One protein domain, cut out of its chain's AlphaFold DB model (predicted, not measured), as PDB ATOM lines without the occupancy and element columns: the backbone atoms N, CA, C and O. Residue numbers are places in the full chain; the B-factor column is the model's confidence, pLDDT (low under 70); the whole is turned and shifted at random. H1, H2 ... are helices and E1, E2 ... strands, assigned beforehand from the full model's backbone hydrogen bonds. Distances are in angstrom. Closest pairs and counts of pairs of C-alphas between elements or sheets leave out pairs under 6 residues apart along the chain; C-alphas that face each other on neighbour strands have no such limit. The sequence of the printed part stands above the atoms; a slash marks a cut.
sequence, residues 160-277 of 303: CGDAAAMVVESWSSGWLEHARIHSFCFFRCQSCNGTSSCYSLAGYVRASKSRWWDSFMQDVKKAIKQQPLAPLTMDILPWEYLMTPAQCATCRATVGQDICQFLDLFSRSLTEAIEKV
ATOM      1  N   CYS A 160      24.723  -4.547 -25.997       93.62
ATOM      2  CA  CYS A 160      25.103  -5.956 -25.955       93.62
ATOM      3  C   CYS A 160      24.587  -6.712 -27.185       93.62
ATOM      4  O   CYS A 160      25.356  -7.444 -27.800       93.62
ATOM      5  N   GLY A 161      23.333  -6.491 -27.591       91.69
ATOM      6  CA  GLY A 161      22.770  -7.080 -28.811       91.69
ATOM      7  C   GLY A 161      23.489  -6.634 -30.085       91.69
ATOM      8  O   GLY A 161      23.760  -7.455 -30.959       91.69
ATOM      9  N   ASP A 162      23.863  -5.357 -30.183       92.56
ATOM     10  CA  ASP A 162      24.643  -4.828 -31.306       92.56
ATOM     11  C   ASP A 162      26.072  -5.413 -31.322       92.56
ATOM     12  O   ASP A 162      26.532  -5.864 -32.373       92.56
ATOM     13  N   ALA A 163      26.749  -5.497 -30.171       92.88
ATOM     14  CA  ALA A 163      28.074  -6.117 -30.056       92.88
ATOM     15  C   ALA A 163      28.049  -7.608 -30.432       92.88
ATOM     16  O   ALA A 163      28.908  -8.083 -31.175       92.88
ATOM     17  N   ALA A 164      27.036  -8.338 -29.974       90.75
ATOM     18  CA  ALA A 164      26.833  -9.741 -30.301       90.75
ATOM     19  C   ALA A 164      26.520  -9.941 -31.800       90.75
ATOM     20  O   ALA A 164      27.074 -10.829 -32.449       90.75
ATOM     21  N   ALA A 165      25.715  -9.058 -32.400       90.44
ATOM     22  CA  ALA A 165      25.440  -9.066 -33.837       90.44
ATOM     23  C   ALA A 165      26.694  -8.792 -34.690       90.44
ATOM     24  O   ALA A 165      26.828  -9.364 -35.774       90.44
ATOM     25  N   MET A 166      27.635  -7.974 -34.208       90.12
ATOM     26  CA  MET A 166      28.923  -7.766 -34.886       90.12
ATOM     27  C   MET A 166      29.780  -9.040 -34.917       90.12
ATOM     28  O   MET A 166      30.488  -9.274 -35.899       90.12
ATOM     29  N   VAL A 167      29.700  -9.897 -33.891       88.69
ATOM     30  CA  VAL A 167      30.387 -11.203 -33.902       88.69
ATOM     31  C   VAL A 167      29.869 -12.061 -35.057       88.69
ATOM     32  O   VAL A 167      30.663 -12.649 -35.787       88.69
ATOM     33  N   VAL A 168      28.554 -12.068 -35.295       86.88
ATOM     34  CA  VAL A 168      27.946 -12.802 -36.419       86.88
ATOM     35  C   VAL A 168      28.470 -12.309 -37.769       86.88
ATOM     36  O   VAL A 168      28.794 -13.117 -38.641       86.88
ATOM     37  N   GLU A 169      28.581 -10.993 -37.959       85.75
ATOM     38  CA  GLU A 169      29.115 -10.403 -39.195       85.75
ATOM     39  C   GLU A 169      30.595 -10.746 -39.407       85.75
ATOM     40  O   GLU A 169      31.011 -11.088 -40.520       85.75
ATOM     41  N   SER A 170      31.384 -10.722 -38.331       85.19
ATOM     42  CA  SER A 170      32.792 -11.126 -38.350       85.19
ATOM     43  C   SER A 170      32.945 -12.593 -38.765       85.19
ATOM     44  O   SER A 170      33.740 -12.913 -39.645       85.19
ATOM     45  N   TRP A 171      32.112 -13.487 -38.231       80.44
ATOM     46  CA  TRP A 171      32.127 -14.906 -38.595       80.44
ATOM     47  C   TRP A 171      31.596 -15.162 -40.007       80.44
ATOM     48  O   TRP A 171      32.106 -16.031 -40.711       80.44
ATOM     49  N   SER A 172      30.613 -14.382 -40.460       74.00
ATOM     50  CA  SER A 172      30.052 -14.483 -41.815       74.00
ATOM     51  C   SER A 172      31.024 -14.006 -42.893       74.00
ATOM     52  O   SER A 172      30.957 -14.480 -44.025       74.00
ATOM     53  N   SER A 173      31.927 -13.079 -42.565       72.50
ATOM     54  CA  SER A 173      32.944 -12.556 -43.486       72.50
ATOM     55  C   SER A 173      34.273 -13.320 -43.375       72.50
ATOM     56  O   SER A 173      34.889 -13.642 -44.389       72.50
ATOM     57  N   GLY A 174      34.666 -13.707 -42.158       72.56
ATOM     58  CA  GLY A 174      35.859 -14.492 -41.833       72.56
ATOM     59  C   GLY A 174      35.667 -16.014 -41.840       72.56
ATOM     60  O   GLY A 174      36.525 -16.738 -41.331       72.56
ATOM     61  N   TRP A 175      34.567 -16.535 -42.396       77.19
ATOM     62  CA  TRP A 175      34.284 -17.979 -42.418       77.19
ATOM     63  C   TRP A 175      35.384 -18.805 -43.103       77.19
ATOM     64  O   TRP A 175      35.529 -19.982 -42.792       77.19
ATOM     65  N   LEU A 176      36.189 -18.199 -43.985       74.25
ATOM     66  CA  LEU A 176      37.314 -18.857 -44.666       74.25
ATOM     67  C   LEU A 176      38.340 -19.414 -43.687       74.25
ATOM     68  O   LEU A 176      38.822 -20.537 -43.841       74.25
ATOM     69  N   GLU A 177      38.660 -18.619 -42.672       78.25
ATOM     70  CA  GLU A 177      39.627 -18.995 -41.653       78.25
ATOM     71  C   GLU A 177      39.054 -20.102 -40.764       78.25
ATOM     72  O   GLU A 177      39.707 -21.108 -40.499       78.25
ATOM     73  N   HIS A 178      37.775 -19.992 -40.407       76.62
ATOM     74  CA  HIS A 178      37.078 -21.010 -39.623       76.62
ATOM     75  C   HIS A 178      36.931 -22.330 -40.392       76.62
ATOM     76  O   HIS A 178      37.102 -23.402 -39.815       76.62
ATOM     77  N   ALA A 179      36.684 -22.271 -41.703       72.94
ATOM     78  CA  ALA A 179      36.666 -23.437 -42.578       72.94
ATOM     79  C   ALA A 179      38.040 -24.121 -42.640       72.94
ATOM     80  O   ALA A 179      38.106 -25.352 -42.612       72.94
ATOM     81  N   ARG A 180      39.128 -23.335 -42.670       75.56
ATOM     82  CA  ARG A 180      40.512 -23.831 -42.634       75.56
ATOM     83  C   ARG A 180      40.830 -24.550 -41.325       75.56
ATOM     84  O   ARG A 180      41.435 -25.617 -41.362       75.56
ATOM     85  N   ILE A 181      40.427 -23.976 -40.193       80.62
ATOM     86  CA  ILE A 181      40.763 -24.494 -38.861       80.62
ATOM     87  C   ILE A 181      39.883 -25.693 -38.487       80.62
ATOM     88  O   ILE A 181      40.396 -26.724 -38.057       80.62
ATOM     89  N   HIS A 182      38.562 -25.575 -38.645       78.44
ATOM     90  CA  HIS A 182      37.608 -26.496 -38.019       78.44
ATOM     91  C   HIS A 182      37.003 -27.532 -38.962       78.44
ATOM     92  O   HIS A 182      36.364 -28.469 -38.498       78.44
ATOM     93  N   SER A 183      37.232 -27.435 -40.278       81.19
ATOM     94  CA  SER A 183      36.825 -28.484 -41.222       81.19
ATOM     95  C   SER A 183      35.335 -28.887 -41.110       81.19
ATOM     96  O   SER A 183      34.977 -30.042 -41.326       81.19
ATOM     97  N   PHE A 184      34.425 -27.964 -40.805       86.56
ATOM     98  CA  PHE A 184      33.002 -28.298 -40.665       86.56
ATOM     99  C   PHE A 184      32.388 -28.838 -41.968       86.56
ATOM    100  O   PHE A 184      32.744 -28.401 -43.070       86.56
ATOM    101  N   CYS A 185      31.439 -29.776 -41.876       84.75
ATOM    102  CA  CYS A 185      30.814 -30.377 -43.060       84.75
ATOM    103  C   CYS A 185      30.111 -29.352 -43.958       84.75
ATOM    104  O   CYS A 185      30.166 -29.472 -45.183       84.75
ATOM    105  N   PHE A 186      29.532 -28.301 -43.374       83.75
ATOM    106  CA  PHE A 186      28.843 -27.238 -44.103       83.75
ATOM    107  C   PHE A 186      29.775 -26.281 -44.866       83.75
ATOM    108  O   PHE A 186      29.278 -25.457 -45.634       83.75
ATOM    109  N   PHE A 187      31.099 -26.434 -44.737       82.31
ATOM    110  CA  PHE A 187      32.114 -25.757 -45.560       82.31
ATOM    111  C   PHE A 187      32.865 -26.695 -46.522       82.31
ATOM    112  O   PHE A 187      33.742 -26.254 -47.267       82.31
ATOM    113  N   ARG A 188      32.558 -28.001 -46.509       79.62
ATOM    114  CA  ARG A 188      33.248 -29.017 -47.328       79.62
ATOM    115  C   ARG A 188      32.321 -29.784 -48.270       79.62
ATOM    116  O   ARG A 188      32.768 -30.257 -49.313       79.62
ATOM    117  N   CYS A 189      31.043 -29.930 -47.925       82.81
ATOM    118  CA  CYS A 189      30.128 -30.812 -48.644       82.81
ATOM    119  C   CYS A 189      29.731 -30.286 -50.030       82.81
ATOM    120  O   CYS A 189      28.873 -29.419 -50.160       82.81
ATOM    121  N   GLN A 190      30.254 -30.913 -51.083       79.19
ATOM    122  CA  GLN A 190      29.976 -30.540 -52.474       79.19
ATOM    123  C   GLN A 190      28.486 -30.597 -52.849       79.19
ATOM    124  O   GLN A 190      28.034 -29.784 -53.651       79.19
ATOM    125  N   SER A 191      27.712 -31.497 -52.235       80.69
ATOM    126  CA  SER A 191      26.274 -31.648 -52.495       80.69
ATOM    127  C   SER A 191      25.417 -30.557 -51.845       80.69
ATOM    128  O   SER A 191      24.345 -30.243 -52.354       80.69
ATOM    129  N   CYS A 192      25.876 -29.972 -50.733       81.94
ATOM    130  CA  CYS A 192      25.162 -28.908 -50.014       81.94
ATOM    131  C   CYS A 192      25.671 -27.499 -50.370       81.94
ATOM    132  O   CYS A 192      25.049 -26.500 -49.991       81.94
ATOM    133  N   ASN A 193      26.790 -27.408 -51.095       77.12
ATOM    134  CA  ASN A 193      27.453 -26.149 -51.412       77.12
ATOM    135  C   ASN A 193      26.606 -25.230 -52.307       77.12
ATOM    136  O   ASN A 193      25.856 -25.652 -53.199       77.12
ATOM    137  N   GLY A 194      26.728 -23.931 -52.038       67.94
ATOM    138  CA  GLY A 194      26.185 -22.853 -52.857       67.94
ATOM    139  C   GLY A 194      27.245 -22.202 -53.735       67.94
ATOM    140  O   GLY A 194      28.441 -22.290 -53.470       67.94
ATOM    141  N   THR A 195      26.795 -21.502 -54.775       59.53
ATOM    142  CA  THR A 195      27.648 -20.734 -55.700       59.53
ATOM    143  C   THR A 195      28.251 -19.476 -55.052       59.53
ATOM    144  O   THR A 195      29.098 -18.817 -55.647       59.53
ATOM    145  N   SER A 196      27.822 -19.121 -53.837       55.69
ATOM    146  CA  SER A 196      27.933 -17.772 -53.264       55.69
ATOM    147  C   SER A 196      29.314 -17.370 -52.729       55.69
ATOM    148  O   SER A 196      29.437 -16.309 -52.127       55.69
ATOM    149  N   SER A 197      30.356 -18.189 -52.885       57.22
ATOM    150  CA  SER A 197      31.772 -17.782 -52.734       57.22
ATOM    151  C   SER A 197      32.681 -18.988 -52.939       57.22
ATOM    152  O   SER A 197      33.173 -19.598 -51.994       57.22
ATOM    153  N   CYS A 198      32.901 -19.350 -54.199       56.75
ATOM    154  CA  CYS A 198      34.010 -20.219 -54.566       56.75
ATOM    155  C   CYS A 198      35.280 -19.362 -54.568       56.75
ATOM    156  O   CYS A 198      35.391 -18.462 -55.397       56.75
ATOM    157  N   TYR A 199      36.246 -19.633 -53.698       58.66
ATOM    158  CA  TYR A 199      37.577 -19.029 -53.811       58.66
ATOM    159  C   TYR A 199      38.636 -20.125 -53.802       58.66
ATOM    160  O   TYR A 199      38.459 -21.189 -53.205       58.66
ATOM    161  N   SER A 200      39.727 -19.882 -54.521       55.75
ATOM    162  CA  SER A 200      40.890 -20.759 -54.538       55.75
ATOM    163  C   SER A 200      41.819 -20.369 -53.395       55.75
ATOM    164  O   SER A 200      42.511 -19.354 -53.486       55.75
ATOM    165  N   LEU A 201      41.871 -21.170 -52.332       54.56
ATOM    166  CA  LEU A 201      42.940 -21.039 -51.347       54.56
ATOM    167  C   LEU A 201      44.192 -21.726 -51.913       54.56
ATOM    168  O   LEU A 201      44.172 -22.930 -52.182       54.56
ATOM    169  N   ALA A 202      45.255 -20.950 -52.131       53.72
ATOM    170  CA  ALA A 202      46.572 -21.441 -52.553       53.72
ATOM    171  C   ALA A 202      46.560 -22.365 -53.796       53.72
ATOM    172  O   ALA A 202      47.317 -23.324 -53.865       53.72
ATOM    173  N   GLY A 203      45.684 -22.101 -54.774       54.78
ATOM    174  CA  GLY A 203      45.680 -22.782 -56.078       54.78
ATOM    175  C   GLY A 203      45.083 -24.197 -56.128       54.78
ATOM    176  O   GLY A 203      44.838 -24.679 -57.230       54.78
ATOM    177  N   TYR A 204      44.781 -24.841 -54.990       52.78
ATOM    178  CA  TYR A 204      44.354 -26.254 -54.971       52.78
ATOM    179  C   TYR A 204      43.004 -26.533 -54.292       52.78
ATOM    180  O   TYR A 204      42.367 -27.530 -54.628       52.78
ATOM    181  N   VAL A 205      42.513 -25.674 -53.386       56.50
ATOM    182  CA  VAL A 205      41.245 -25.929 -52.670       56.50
ATOM    183  C   VAL A 205      40.195 -24.882 -53.027       56.50
ATOM    184  O   VAL A 205      40.339 -23.706 -52.696       56.50
ATOM    185  N   ARG A 206      39.120 -25.327 -53.692       61.94
ATOM    186  CA  ARG A 206      37.885 -24.555 -53.867       61.94
ATOM    187  C   ARG A 206      37.073 -24.704 -52.584       61.94
ATOM    188  O   ARG A 206      36.398 -25.713 -52.401       61.94
ATOM    189  N   ALA A 207      37.188 -23.737 -51.682       67.44
ATOM    190  CA  ALA A 207      36.339 -23.691 -50.502       67.44
ATOM    191  C   ALA A 207      35.012 -23.019 -50.867       67.44
ATOM    192  O   ALA A 207      34.971 -22.065 -51.645       67.44
ATOM    193  N   SER A 208      33.927 -23.570 -50.339       74.56
ATOM    194  CA  SER A 208      32.567 -23.092 -50.562       74.56
ATOM    195  C   SER A 208      31.723 -23.454 -49.356       74.56
ATOM    196  O   SER A 208      31.897 -24.519 -48.771       74.56
ATOM    197  N   LYS A 209      30.799 -22.572 -49.002       82.25
ATOM    198  CA  LYS A 209      29.849 -22.793 -47.916       82.25
ATOM    199  C   LYS A 209      28.529 -23.359 -48.424       82.25
ATOM    200  O   LYS A 209      28.168 -23.211 -49.596       82.25
ATOM    201  N   SER A 210      27.796 -23.987 -47.515       84.19
ATOM    202  CA  SER A 210      26.455 -24.496 -47.778       84.19
ATOM    203  C   SER A 210      25.483 -23.365 -48.105       84.19
ATOM    204  O   SER A 210      25.596 -22.269 -47.560       84.19
ATOM    205  N   ARG A 211      24.498 -23.633 -48.972       84.19
ATOM    206  CA  ARG A 211      23.515 -22.623 -49.430       84.19
ATOM    207  C   ARG A 211      22.733 -21.971 -48.294       84.19
ATOM    208  O   ARG A 211      22.394 -20.800 -48.384       84.19
ATOM    209  N   TRP A 212      22.460 -22.742 -47.249       84.38
ATOM    210  CA  TRP A 212      21.687 -22.307 -46.092       84.38
ATOM    211  C   TRP A 212      22.499 -21.465 -45.098       84.38
ATOM    212  O   TRP A 212      21.901 -20.804 -44.260       84.38
ATOM    213  N   TRP A 213      23.837 -21.466 -45.181       84.75
ATOM    214  CA  TRP A 213      24.701 -20.880 -44.148       84.75
ATOM    215  C   TRP A 213      24.459 -19.383 -43.940       84.75
ATOM    216  O   TRP A 213      24.390 -18.920 -42.806       84.75
ATOM    217  N   ASP A 214      24.302 -18.627 -45.027       83.62
ATOM    218  CA  ASP A 214      24.102 -17.177 -44.937       83.62
ATOM    219  C   ASP A 214      22.758 -16.820 -44.311       83.62
ATOM    220  O   ASP A 214      22.704 -15.964 -43.433       83.62
ATOM    221  N   SER A 215      21.692 -17.506 -44.721       86.12
ATOM    222  CA  SER A 215      20.360 -17.344 -44.134       86.12
ATOM    223  C   SER A 215      20.357 -17.738 -42.658       86.12
ATOM    224  O   SER A 215      19.897 -16.967 -41.824       86.12
ATOM    225  N   PHE A 216      20.985 -18.867 -42.316       86.06
ATOM    226  CA  PHE A 216      21.142 -19.307 -40.931       86.06
ATOM    227  C   PHE A 216      21.854 -18.258 -40.070       86.06
ATOM    228  O   PHE A 216      21.340 -17.880 -39.021       86.06
ATOM    229  N   MET A 217      23.001 -17.729 -40.513       86.25
ATOM    230  CA  MET A 217      23.716 -16.700 -39.749       86.25
ATOM    231  C   MET A 217      22.914 -15.394 -39.652       86.25
ATOM    232  O   MET A 217      22.969 -14.723 -38.623       86.25
ATOM    233  N   GLN A 218      22.139 -15.025 -40.676       87.31
ATOM    234  CA  GLN A 218      21.252 -13.856 -40.619       87.31
ATOM    235  C   GLN A 218      20.124 -14.025 -39.593       87.31
ATOM    236  O   GLN A 218      19.847 -13.090 -38.837       87.31
ATOM    237  N   ASP A 219      19.516 -15.205 -39.517       86.81
ATOM    238  CA  ASP A 219      18.465 -15.492 -38.540       86.81
ATOM    239  C   ASP A 219      19.030 -15.572 -37.115       86.81
ATOM    240  O   ASP A 219      18.480 -14.958 -36.198       86.81
ATOM    241  N   VAL A 220      20.202 -16.192 -36.941       86.56
ATOM    242  CA  VAL A 220      20.954 -16.183 -35.674       86.56
ATOM    243  C   VAL A 220      21.275 -14.749 -35.240       86.56
ATOM    244  O   VAL A 220      21.063 -14.391 -34.081       86.56
ATOM    245  N   LYS A 221      21.714 -13.881 -36.162       88.62
ATOM    246  CA  LYS A 221      21.945 -12.453 -35.886       88.62
ATOM    247  C   LYS A 221      20.686 -11.763 -35.378       88.62
ATOM    248  O   LYS A 221      20.757 -10.984 -34.428       88.62
ATOM    249  N   LYS A 222      19.546 -12.014 -36.022       88.12
ATOM    250  CA  LYS A 222      18.263 -11.417 -35.641       88.12
ATOM    251  C   LYS A 222      17.849 -11.865 -34.241       88.12
ATOM    252  O   LYS A 222      17.464 -11.012 -33.446       88.12
ATOM    253  N   ALA A 223      17.972 -13.155 -33.935       87.06
ATOM    254  CA  ALA A 223      17.606 -13.705 -32.635       87.06
ATOM    255  C   ALA A 223      18.514 -13.176 -31.510       87.06
ATOM    256  O   ALA A 223      18.024 -12.631 -30.525       87.06
ATOM    257  N   ILE A 224      19.836 -13.212 -31.700       87.75
ATOM    258  CA  ILE A 224      20.811 -12.723 -30.709       87.75
ATOM    259  C   ILE A 224      20.655 -11.224 -30.455       87.75
ATOM    260  O   ILE A 224      20.808 -10.760 -29.328       87.75
ATOM    261  N   LYS A 225      20.313 -10.439 -31.480       88.06
ATOM    262  CA  LYS A 225      20.065  -9.007 -31.298       88.06
ATOM    263  C   LYS A 225      18.892  -8.733 -30.348       88.06
ATOM    264  O   LYS A 225      18.912  -7.723 -29.651       88.06
ATOM    265  N   GLN A 226      17.894  -9.614 -30.331       86.00
ATOM    266  CA  GLN A 226      16.746  -9.528 -29.426       86.00
ATOM    267  C   GLN A 226      17.040 -10.125 -28.047       86.00
ATOM    268  O   GLN A 226      16.458  -9.673 -27.065       86.00
ATOM    269  N   GLN A 227      17.939 -11.106 -27.969       87.38
ATOM    270  CA  GLN A 227      18.271 -11.830 -26.744       87.38
ATOM    271  C   GLN A 227      19.789 -12.125 -26.696       87.38
ATOM    272  O   GLN A 227      20.233 -13.200 -27.106       87.38
ATOM    273  N   PRO A 228      20.620 -11.168 -26.233       82.38
ATOM    274  CA  PRO A 228      22.076 -11.215 -26.421       82.38
ATOM    275  C   PRO A 228      22.783 -12.387 -25.740       82.38
ATOM    276  O   PRO A 228      23.773 -12.890 -26.264       82.38
ATOM    277  N   LEU A 229      22.293 -12.810 -24.572       81.12
ATOM    278  CA  LEU A 229      22.885 -13.895 -23.785       81.12
ATOM    279  C   LEU A 229      21.971 -15.122 -23.714       81.12
ATOM    280  O   LEU A 229      22.050 -15.907 -22.766       81.12
ATOM    281  N   ALA A 230      21.075 -15.265 -24.689       70.81
ATOM    282  CA  ALA A 230      20.254 -16.450 -24.802       70.81
ATOM    283  C   ALA A 230      21.161 -17.688 -24.901       70.81
ATOM    284  O   ALA A 230      22.105 -17.681 -25.702       70.81
ATOM    285  N   PRO A 231      20.919 -18.752 -24.118       65.38
ATOM    286  CA  PRO A 231      21.572 -20.018 -24.403       65.38
ATOM    287  C   PRO A 231      21.196 -20.395 -25.837       65.38
ATOM    288  O   PRO A 231      20.024 -20.321 -26.185       65.38
ATOM    289  N   LEU A 232      22.168 -20.739 -26.685       62.28
ATOM    290  CA  LEU A 232      21.915 -21.149 -28.069       62.28
ATOM    291  C   LEU A 232      21.208 -22.517 -28.068       62.28
ATOM    292  O   LEU A 232      21.826 -23.554 -28.304       62.28
ATOM    293  N   THR A 233      19.928 -22.525 -27.703       55.16
ATOM    294  CA  THR A 233      19.070 -23.703 -27.614       55.16
ATOM    295  C   THR A 233      18.362 -23.942 -28.941       55.16
ATOM    296  O   THR A 233      18.393 -23.119 -29.862       55.16
ATOM    297  N   MET A 234      17.697 -25.092 -29.025       45.12
ATOM    298  CA  MET A 234      16.876 -25.501 -30.167       45.12
ATOM    299  C   MET A 234      15.811 -24.464 -30.566       45.12
ATOM    300  O   MET A 234      15.380 -24.474 -31.713       45.12
ATOM    301  N   ASP A 235      15.411 -23.576 -29.653       53.72
ATOM    302  CA  ASP A 235      14.360 -22.576 -29.883       53.72
ATOM    303  C   ASP A 235      14.875 -21.318 -30.600       53.72
ATOM    304  O   ASP A 235      14.124 -20.633 -31.290       53.72
ATOM    305  N   ILE A 236      16.167 -21.013 -30.449       59.25
ATOM    306  CA  ILE A 236      16.825 -19.835 -31.040       59.25
ATOM    307  C   ILE A 236      17.497 -20.189 -32.363       59.25
ATOM    308  O   ILE A 236      17.651 -19.340 -33.243       59.25
ATOM    309  N   LEU A 237      17.915 -21.447 -32.506       67.44
ATOM    310  CA  LEU A 237      18.530 -21.940 -33.724       67.44
ATOM    311  C   LEU A 237      17.447 -22.370 -34.715       67.44
ATOM    312  O   LEU A 237      16.641 -23.245 -34.398       67.44
ATOM    313  N   PRO A 238      17.453 -21.836 -35.945       69.62
ATOM    314  CA  PRO A 238      16.522 -22.268 -36.973       69.62
ATOM    315  C   PRO A 238      16.938 -23.654 -37.496       69.62
ATOM    316  O   PRO A 238      17.630 -23.810 -38.503       69.62
ATOM    317  N   TRP A 239      16.544 -24.695 -36.757       70.06
ATOM    318  CA  TRP A 239      16.864 -26.104 -37.015       70.06
ATOM    319  C   TRP A 239      16.375 -26.587 -38.385       70.06
ATOM    320  O   TRP A 239      16.911 -27.554 -38.929       70.06
ATOM    321  N   GLU A 240      15.408 -25.886 -38.978       75.31
ATOM    322  CA  GLU A 240      14.960 -26.086 -40.354       75.31
ATOM    323  C   GLU A 240      16.131 -26.089 -41.352       75.31
ATOM    324  O   GLU A 240      16.183 -26.945 -42.238       75.31
ATOM    325  N   TYR A 241      17.147 -25.243 -41.142       76.38
ATOM    326  CA  TYR A 241      18.340 -25.208 -41.991       76.38
ATOM    327  C   TYR A 241      19.272 -26.409 -41.784       76.38
ATOM    328  O   TYR A 241      20.089 -26.707 -42.655       76.38
ATOM    329  N   LEU A 242      19.140 -27.133 -40.668       74.81
ATOM    330  CA  LEU A 242      19.918 -28.337 -40.358       74.81
ATOM    331  C   LEU A 242      19.263 -29.617 -40.893       74.81
ATOM    332  O   LEU A 242      19.938 -30.637 -41.055       74.81
ATOM    333  N   MET A 243      17.982 -29.564 -41.260       77.62
ATOM    334  CA  MET A 243      17.280 -30.709 -41.844       77.62
ATOM    335  C   MET A 243      17.778 -31.048 -43.249       77.62
ATOM    336  O   MET A 243      17.913 -32.222 -43.592       77.62
ATOM    337  N   THR A 244      18.103 -30.038 -44.058       75.94
ATOM    338  CA  THR A 244      18.654 -30.238 -45.405       75.94
ATOM    339  C   THR A 244      20.005 -30.977 -45.392       75.94
ATOM    340  O   THR A 244      20.121 -32.002 -46.069       75.94
ATOM    341  N   PRO A 245      21.031 -30.555 -44.622       78.00
ATOM    342  CA  PRO A 245      22.287 -31.300 -44.530       78.00
ATOM    343  C   PRO A 245      22.136 -32.657 -43.825       78.00
ATOM    344  O   PRO A 245      22.872 -33.584 -44.158       78.00
ATOM    345  N   ALA A 246      21.166 -32.840 -42.921       80.88
ATOM    346  CA  ALA A 246      20.906 -34.143 -42.300       80.88
ATOM    347  C   ALA A 246      20.437 -35.224 -43.298       80.88
ATOM    348  O   ALA A 246      20.617 -36.419 -43.051       80.88
ATOM    349  N   GLN A 247      19.867 -34.823 -44.439       84.44
ATOM    350  CA  GLN A 247      19.470 -35.726 -45.528       84.44
ATOM    351  C   GLN A 247      20.624 -36.036 -46.498       84.44
ATOM    352  O   GLN A 247      20.513 -36.936 -47.332       84.44
ATOM    353  N   CYS A 248      21.751 -35.327 -46.399       86.38
ATOM    354  CA  CYS A 248      22.914 -35.563 -47.244       86.38
ATOM    355  C   CYS A 248      23.734 -36.757 -46.737       86.38
ATOM    356  O   CYS A 248      24.111 -36.808 -45.567       86.38
ATOM    357  N   ALA A 249      24.102 -37.674 -47.638       84.19
ATOM    358  CA  ALA A 249      24.899 -38.861 -47.312       84.19
ATOM    359  C   ALA A 249      26.242 -38.542 -46.622       84.19
ATOM    360  O   ALA A 249      26.724 -39.340 -45.825       84.19
ATOM    361  N   THR A 250      26.834 -37.378 -46.905       82.69
ATOM    362  CA  THR A 250      28.121 -36.953 -46.331       82.69
ATOM    363  C   THR A 250      27.957 -36.162 -45.033       82.69
ATOM    364  O   THR A 250      28.688 -36.405 -44.080       82.69
ATOM    365  N   CYS A 251      27.010 -35.219 -44.973       85.00
ATOM    366  CA  CYS A 251      26.831 -34.363 -43.794       85.00
ATOM    367  C   CYS A 251      26.097 -35.065 -42.651       85.00
ATOM    368  O   CYS A 251      26.352 -34.739 -41.497       85.00
ATOM    369  N   ARG A 252      25.219 -36.037 -42.932       86.50
ATOM    370  CA  ARG A 252      24.395 -36.713 -41.917       86.50
ATOM    371  C   ARG A 252      25.189 -37.237 -40.722       86.50
ATOM    372  O   ARG A 252      24.698 -37.178 -39.602       86.50
ATOM    373  N   ALA A 253      26.389 -37.759 -40.968       84.81
ATOM    374  CA  ALA A 253      27.212 -38.372 -39.931       84.81
ATOM    375  C   ALA A 253      27.862 -37.351 -38.980       84.81
ATOM    376  O   ALA A 253      28.130 -37.696 -37.835       84.81
ATOM    377  N   THR A 254      28.117 -36.116 -39.432       86.88
ATOM    378  CA  THR A 254      28.911 -35.132 -38.670       86.88
ATOM    379  C   THR A 254      28.173 -33.831 -38.375       86.88
ATOM    380  O   THR A 254      28.584 -33.112 -37.474       86.88
ATOM    381  N   VAL A 255      27.071 -33.520 -39.067       86.12
ATOM    382  CA  VAL A 255      26.388 -32.216 -38.978       86.12
ATOM    383  C   VAL A 255      25.989 -31.842 -37.553       86.12
ATOM    384  O   VAL A 255      26.168 -30.695 -37.162       86.12
ATOM    385  N   GLY A 256      25.508 -32.803 -36.758       83.75
ATOM    386  CA  GLY A 256      25.158 -32.554 -35.360       83.75
ATOM    387  C   GLY A 256      26.380 -32.183 -34.519       83.75
ATOM    388  O   GLY A 256      26.356 -31.188 -33.803       83.75
ATOM    389  N   GLN A 257      27.472 -32.937 -34.655       86.44
ATOM    390  CA  GLN A 257      28.716 -32.672 -33.930       86.44
ATOM    391  C   GLN A 257      29.360 -31.348 -34.367       86.44
ATOM    392  O   GLN A 257      29.769 -30.561 -33.516       86.44
ATOM    393  N   ASP A 258      29.403 -31.089 -35.675       87.31
ATOM    394  CA  ASP A 258      29.967 -29.868 -36.255       87.31
ATOM    395  C   ASP A 258      29.194 -28.627 -35.786       87.31
ATOM    396  O   ASP A 258      29.802 -27.614 -35.444       87.31
ATOM    397  N   ILE A 259      27.859 -28.708 -35.717       85.38
ATOM    398  CA  ILE A 259      27.025 -27.630 -35.174       85.38
ATOM    399  C   ILE A 259      27.267 -27.449 -33.681       85.38
ATOM    400  O   ILE A 259      27.484 -26.321 -33.257       85.38
ATOM    401  N   CYS A 260      27.297 -28.514 -32.878       84.25
ATOM    402  CA  CYS A 260      27.585 -28.380 -31.448       84.25
ATOM    403  C   CYS A 260      28.948 -27.719 -31.197       84.25
ATOM    404  O   CYS A 260      29.057 -26.820 -30.365       84.25
ATOM    405  N   GLN A 261      29.978 -28.118 -31.949       87.38
ATOM    406  CA  GLN A 261      31.302 -27.507 -31.857       87.38
ATOM    407  C   GLN A 261      31.285 -26.038 -32.298       87.38
ATOM    408  O   GLN A 261      31.912 -25.196 -31.657       87.38
ATOM    409  N   PHE A 262      30.558 -25.718 -33.370       86.88
ATOM    410  CA  PHE A 262      30.345 -24.339 -33.796       86.88
ATOM    411  C   PHE A 262      29.692 -23.507 -32.686       86.88
ATOM    412  O   PHE A 262      30.213 -22.447 -32.354       86.88
ATOM    413  N   LEU A 263      28.604 -23.988 -32.081       85.00
ATOM    414  CA  LEU A 263      27.871 -23.265 -31.040       85.00
ATOM    415  C   LEU A 263      28.721 -23.023 -29.792       85.00
ATOM    416  O   LEU A 263      28.650 -21.941 -29.217       85.00
ATOM    417  N   ASP A 264      29.556 -23.983 -29.394       85.19
ATOM    418  CA  ASP A 264      30.484 -23.819 -28.271       85.19
ATOM    419  C   ASP A 264      31.498 -22.693 -28.544       85.19
ATOM    420  O   ASP A 264      31.597 -21.742 -27.768       85.19
ATOM    421  N   LEU A 265      32.180 -22.720 -29.693       85.62
ATOM    422  CA  LEU A 265      33.137 -21.670 -30.074       85.62
ATOM    423  C   LEU A 265      32.465 -20.302 -30.245       85.62
ATOM    424  O   LEU A 265      33.005 -19.260 -29.853       85.62
ATOM    425  N   PHE A 266      31.272 -20.313 -30.828       85.81
ATOM    426  CA  PHE A 266      30.502 -19.118 -31.098       85.81
ATOM    427  C   PHE A 266      29.975 -18.488 -29.799       85.81
ATOM    428  O   PHE A 266      30.136 -17.287 -29.599       85.81
ATOM    429  N   SER A 267      29.463 -19.288 -28.858       86.06
ATOM    430  CA  SER A 267      28.992 -18.817 -27.545       86.06
ATOM    431  C   SER A 267      30.091 -18.139 -26.719       86.06
ATOM    432  O   SER A 267      29.844 -17.113 -26.080       86.06
ATOM    433  N   ARG A 268      31.329 -18.648 -26.785       86.69
ATOM    434  CA  ARG A 268      32.497 -18.020 -26.147       86.69
ATOM    435  C   ARG A 268      32.792 -16.661 -26.766       86.69
ATOM    436  O   ARG A 268      32.880 -15.670 -26.048       86.69
ATOM    437  N   SER A 269      32.829 -16.600 -28.096       88.06
ATOM    438  CA  SER A 269      33.068 -15.354 -28.834       88.06
ATOM    439  C   SER A 269      31.998 -14.291 -28.547       88.06
ATOM    440  O   SER A 269      32.314 -13.109 -28.416       88.06
ATOM    441  N   LEU A 270      30.731 -14.701 -28.414       87.81
ATOM    442  CA  LEU A 270      29.636 -13.816 -28.008       87.81
ATOM    443  C   LEU A 270      29.834 -13.294 -26.583       87.81
ATOM    444  O   LEU A 270      29.731 -12.091 -26.350       87.81
ATOM    445  N   THR A 271      30.153 -14.184 -25.642       88.38
ATOM    446  CA  THR A 271      30.356 -13.827 -24.233       88.38
ATOM    447  C   THR A 271      31.504 -12.825 -24.077       88.38
ATOM    448  O   THR A 271      31.327 -11.797 -23.425       88.38
ATOM    449  N   GLU A 272      32.633 -13.053 -24.753       89.75
ATOM    450  CA  GLU A 272      33.784 -12.140 -24.765       89.75
ATOM    451  C   GLU A 272      33.456 -10.766 -25.372       89.75
ATOM    452  O   GLU A 272      33.960  -9.735 -24.920       89.75
ATOM    453  N   ALA A 273      32.627 -10.722 -26.419       89.88
ATOM    454  CA  ALA A 273      32.200  -9.463 -27.023       89.88
ATOM    455  C   ALA A 273      31.257  -8.682 -26.096       89.88
ATOM    456  O   ALA A 273      31.405  -7.468 -25.946       89.88
ATOM    457  N   ILE A 274      30.324  -9.378 -25.442       89.62
ATOM    458  CA  ILE A 274      29.374  -8.794 -24.489       89.62
ATOM    459  C   ILE A 274      30.094  -8.293 -23.230       89.62
ATOM    460  O   ILE A 274      29.739  -7.238 -22.713       89.62
ATOM    461  N   GLU A 275      31.136  -8.984 -22.764       90.31
ATOM    462  CA  GLU A 275      31.951  -8.567 -21.610       90.31
ATOM    463  C   GLU A 275      32.626  -7.211 -21.774       90.31
ATOM    464  O   GLU A 275      32.832  -6.501 -20.792       90.31
ATOM    465  N   LYS A 276      32.931  -6.822 -23.013       90.56
ATOM    466  CA  LYS A 276      33.520  -5.513 -23.316       90.56
ATOM    467  C   LYS A 276      32.502  -4.376 -23.209       90.56
ATOM    468  O   LYS A 276      32.896  -3.212 -23.164       90.56
ATOM    469  N   VAL A 277      31.204  -4.684 -23.182       91.75
ATOM    470  CA  VAL A 277      30.143  -3.687 -23.039       91.75
ATOM    471  C   VAL A 277      29.937  -3.383 -21.559       91.75
ATOM    472  O   VAL A 277      29.602  -4.259 -20.767       91.75
TER     473      VAL A 277
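This is residues 160 to 277 of the 303 residues of an uncharacterized protein of Heliocybe sulcata (UniProt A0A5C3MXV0). Helices H1 and H3 pair side by side, and the long H5 meets H1 near both ends of the printed part and slants away from it, making a V. The short H4 spans from near H3 to the far end of H5, while H2 and a small hairpin, E1 and E2, lie toward the other end of H1. The printed part has 118 residues and runs H1 H2 E1 E2 H3 H4 H5, mostly helix, with one antiparallel sheet, E1 - E2. It is compact, with a radius of gyration of the C-alphas of 14.3 A, and spans 41 by 31 by 20 A.

Start with H1, residues 160 to 173; H2, residues 175 to 182, is close but not clearly touching, at 7.9 A between C-alphas 171 and 178. Strands E1, residues 199 to 201, and E2, residues 205 to 207, form an antiparallel hairpin, with N 201 and O 205 3.0 A apart. H3, residues 213 to 226, touches H1 at a shallow tilt of 9 degrees, opposite ways; their closest C-alphas, 161 and 225, are 4.1 A apart. H4, residues 240 to 246, and H5, residues 255 to 275, form a helical hairpin that only just touches, with 3 pairs of C-alphas within 8 A, the closest being 246 and 255 at 6.7 A. With residues 269 to 274 alone, H5 touches H1 at a steep tilt of 48 degrees, closest at C-alphas 160 and 274, 5.3 A. H3 and H5 are apart. Every O i to N i+4 pair is within hydrogen-bond range in H1, H2, H3 and H5; H4 has 1 of 3, and 2 of 4 O i to N i+3 pairs.

Find C-alpha 160 at (25.103, -5.956, -25.955), where H1 begins its 20.3 A. H3 is 20.2 A long, and H5 runs 29.9 A to C-alpha 275 at (31.951, -8.567, -21.610).

The printed part has no cut; the links H2 to E1 and H3 to H4 are long. In this model, pLDDT is under 70 at residues 194 to 207 and 231 to 238.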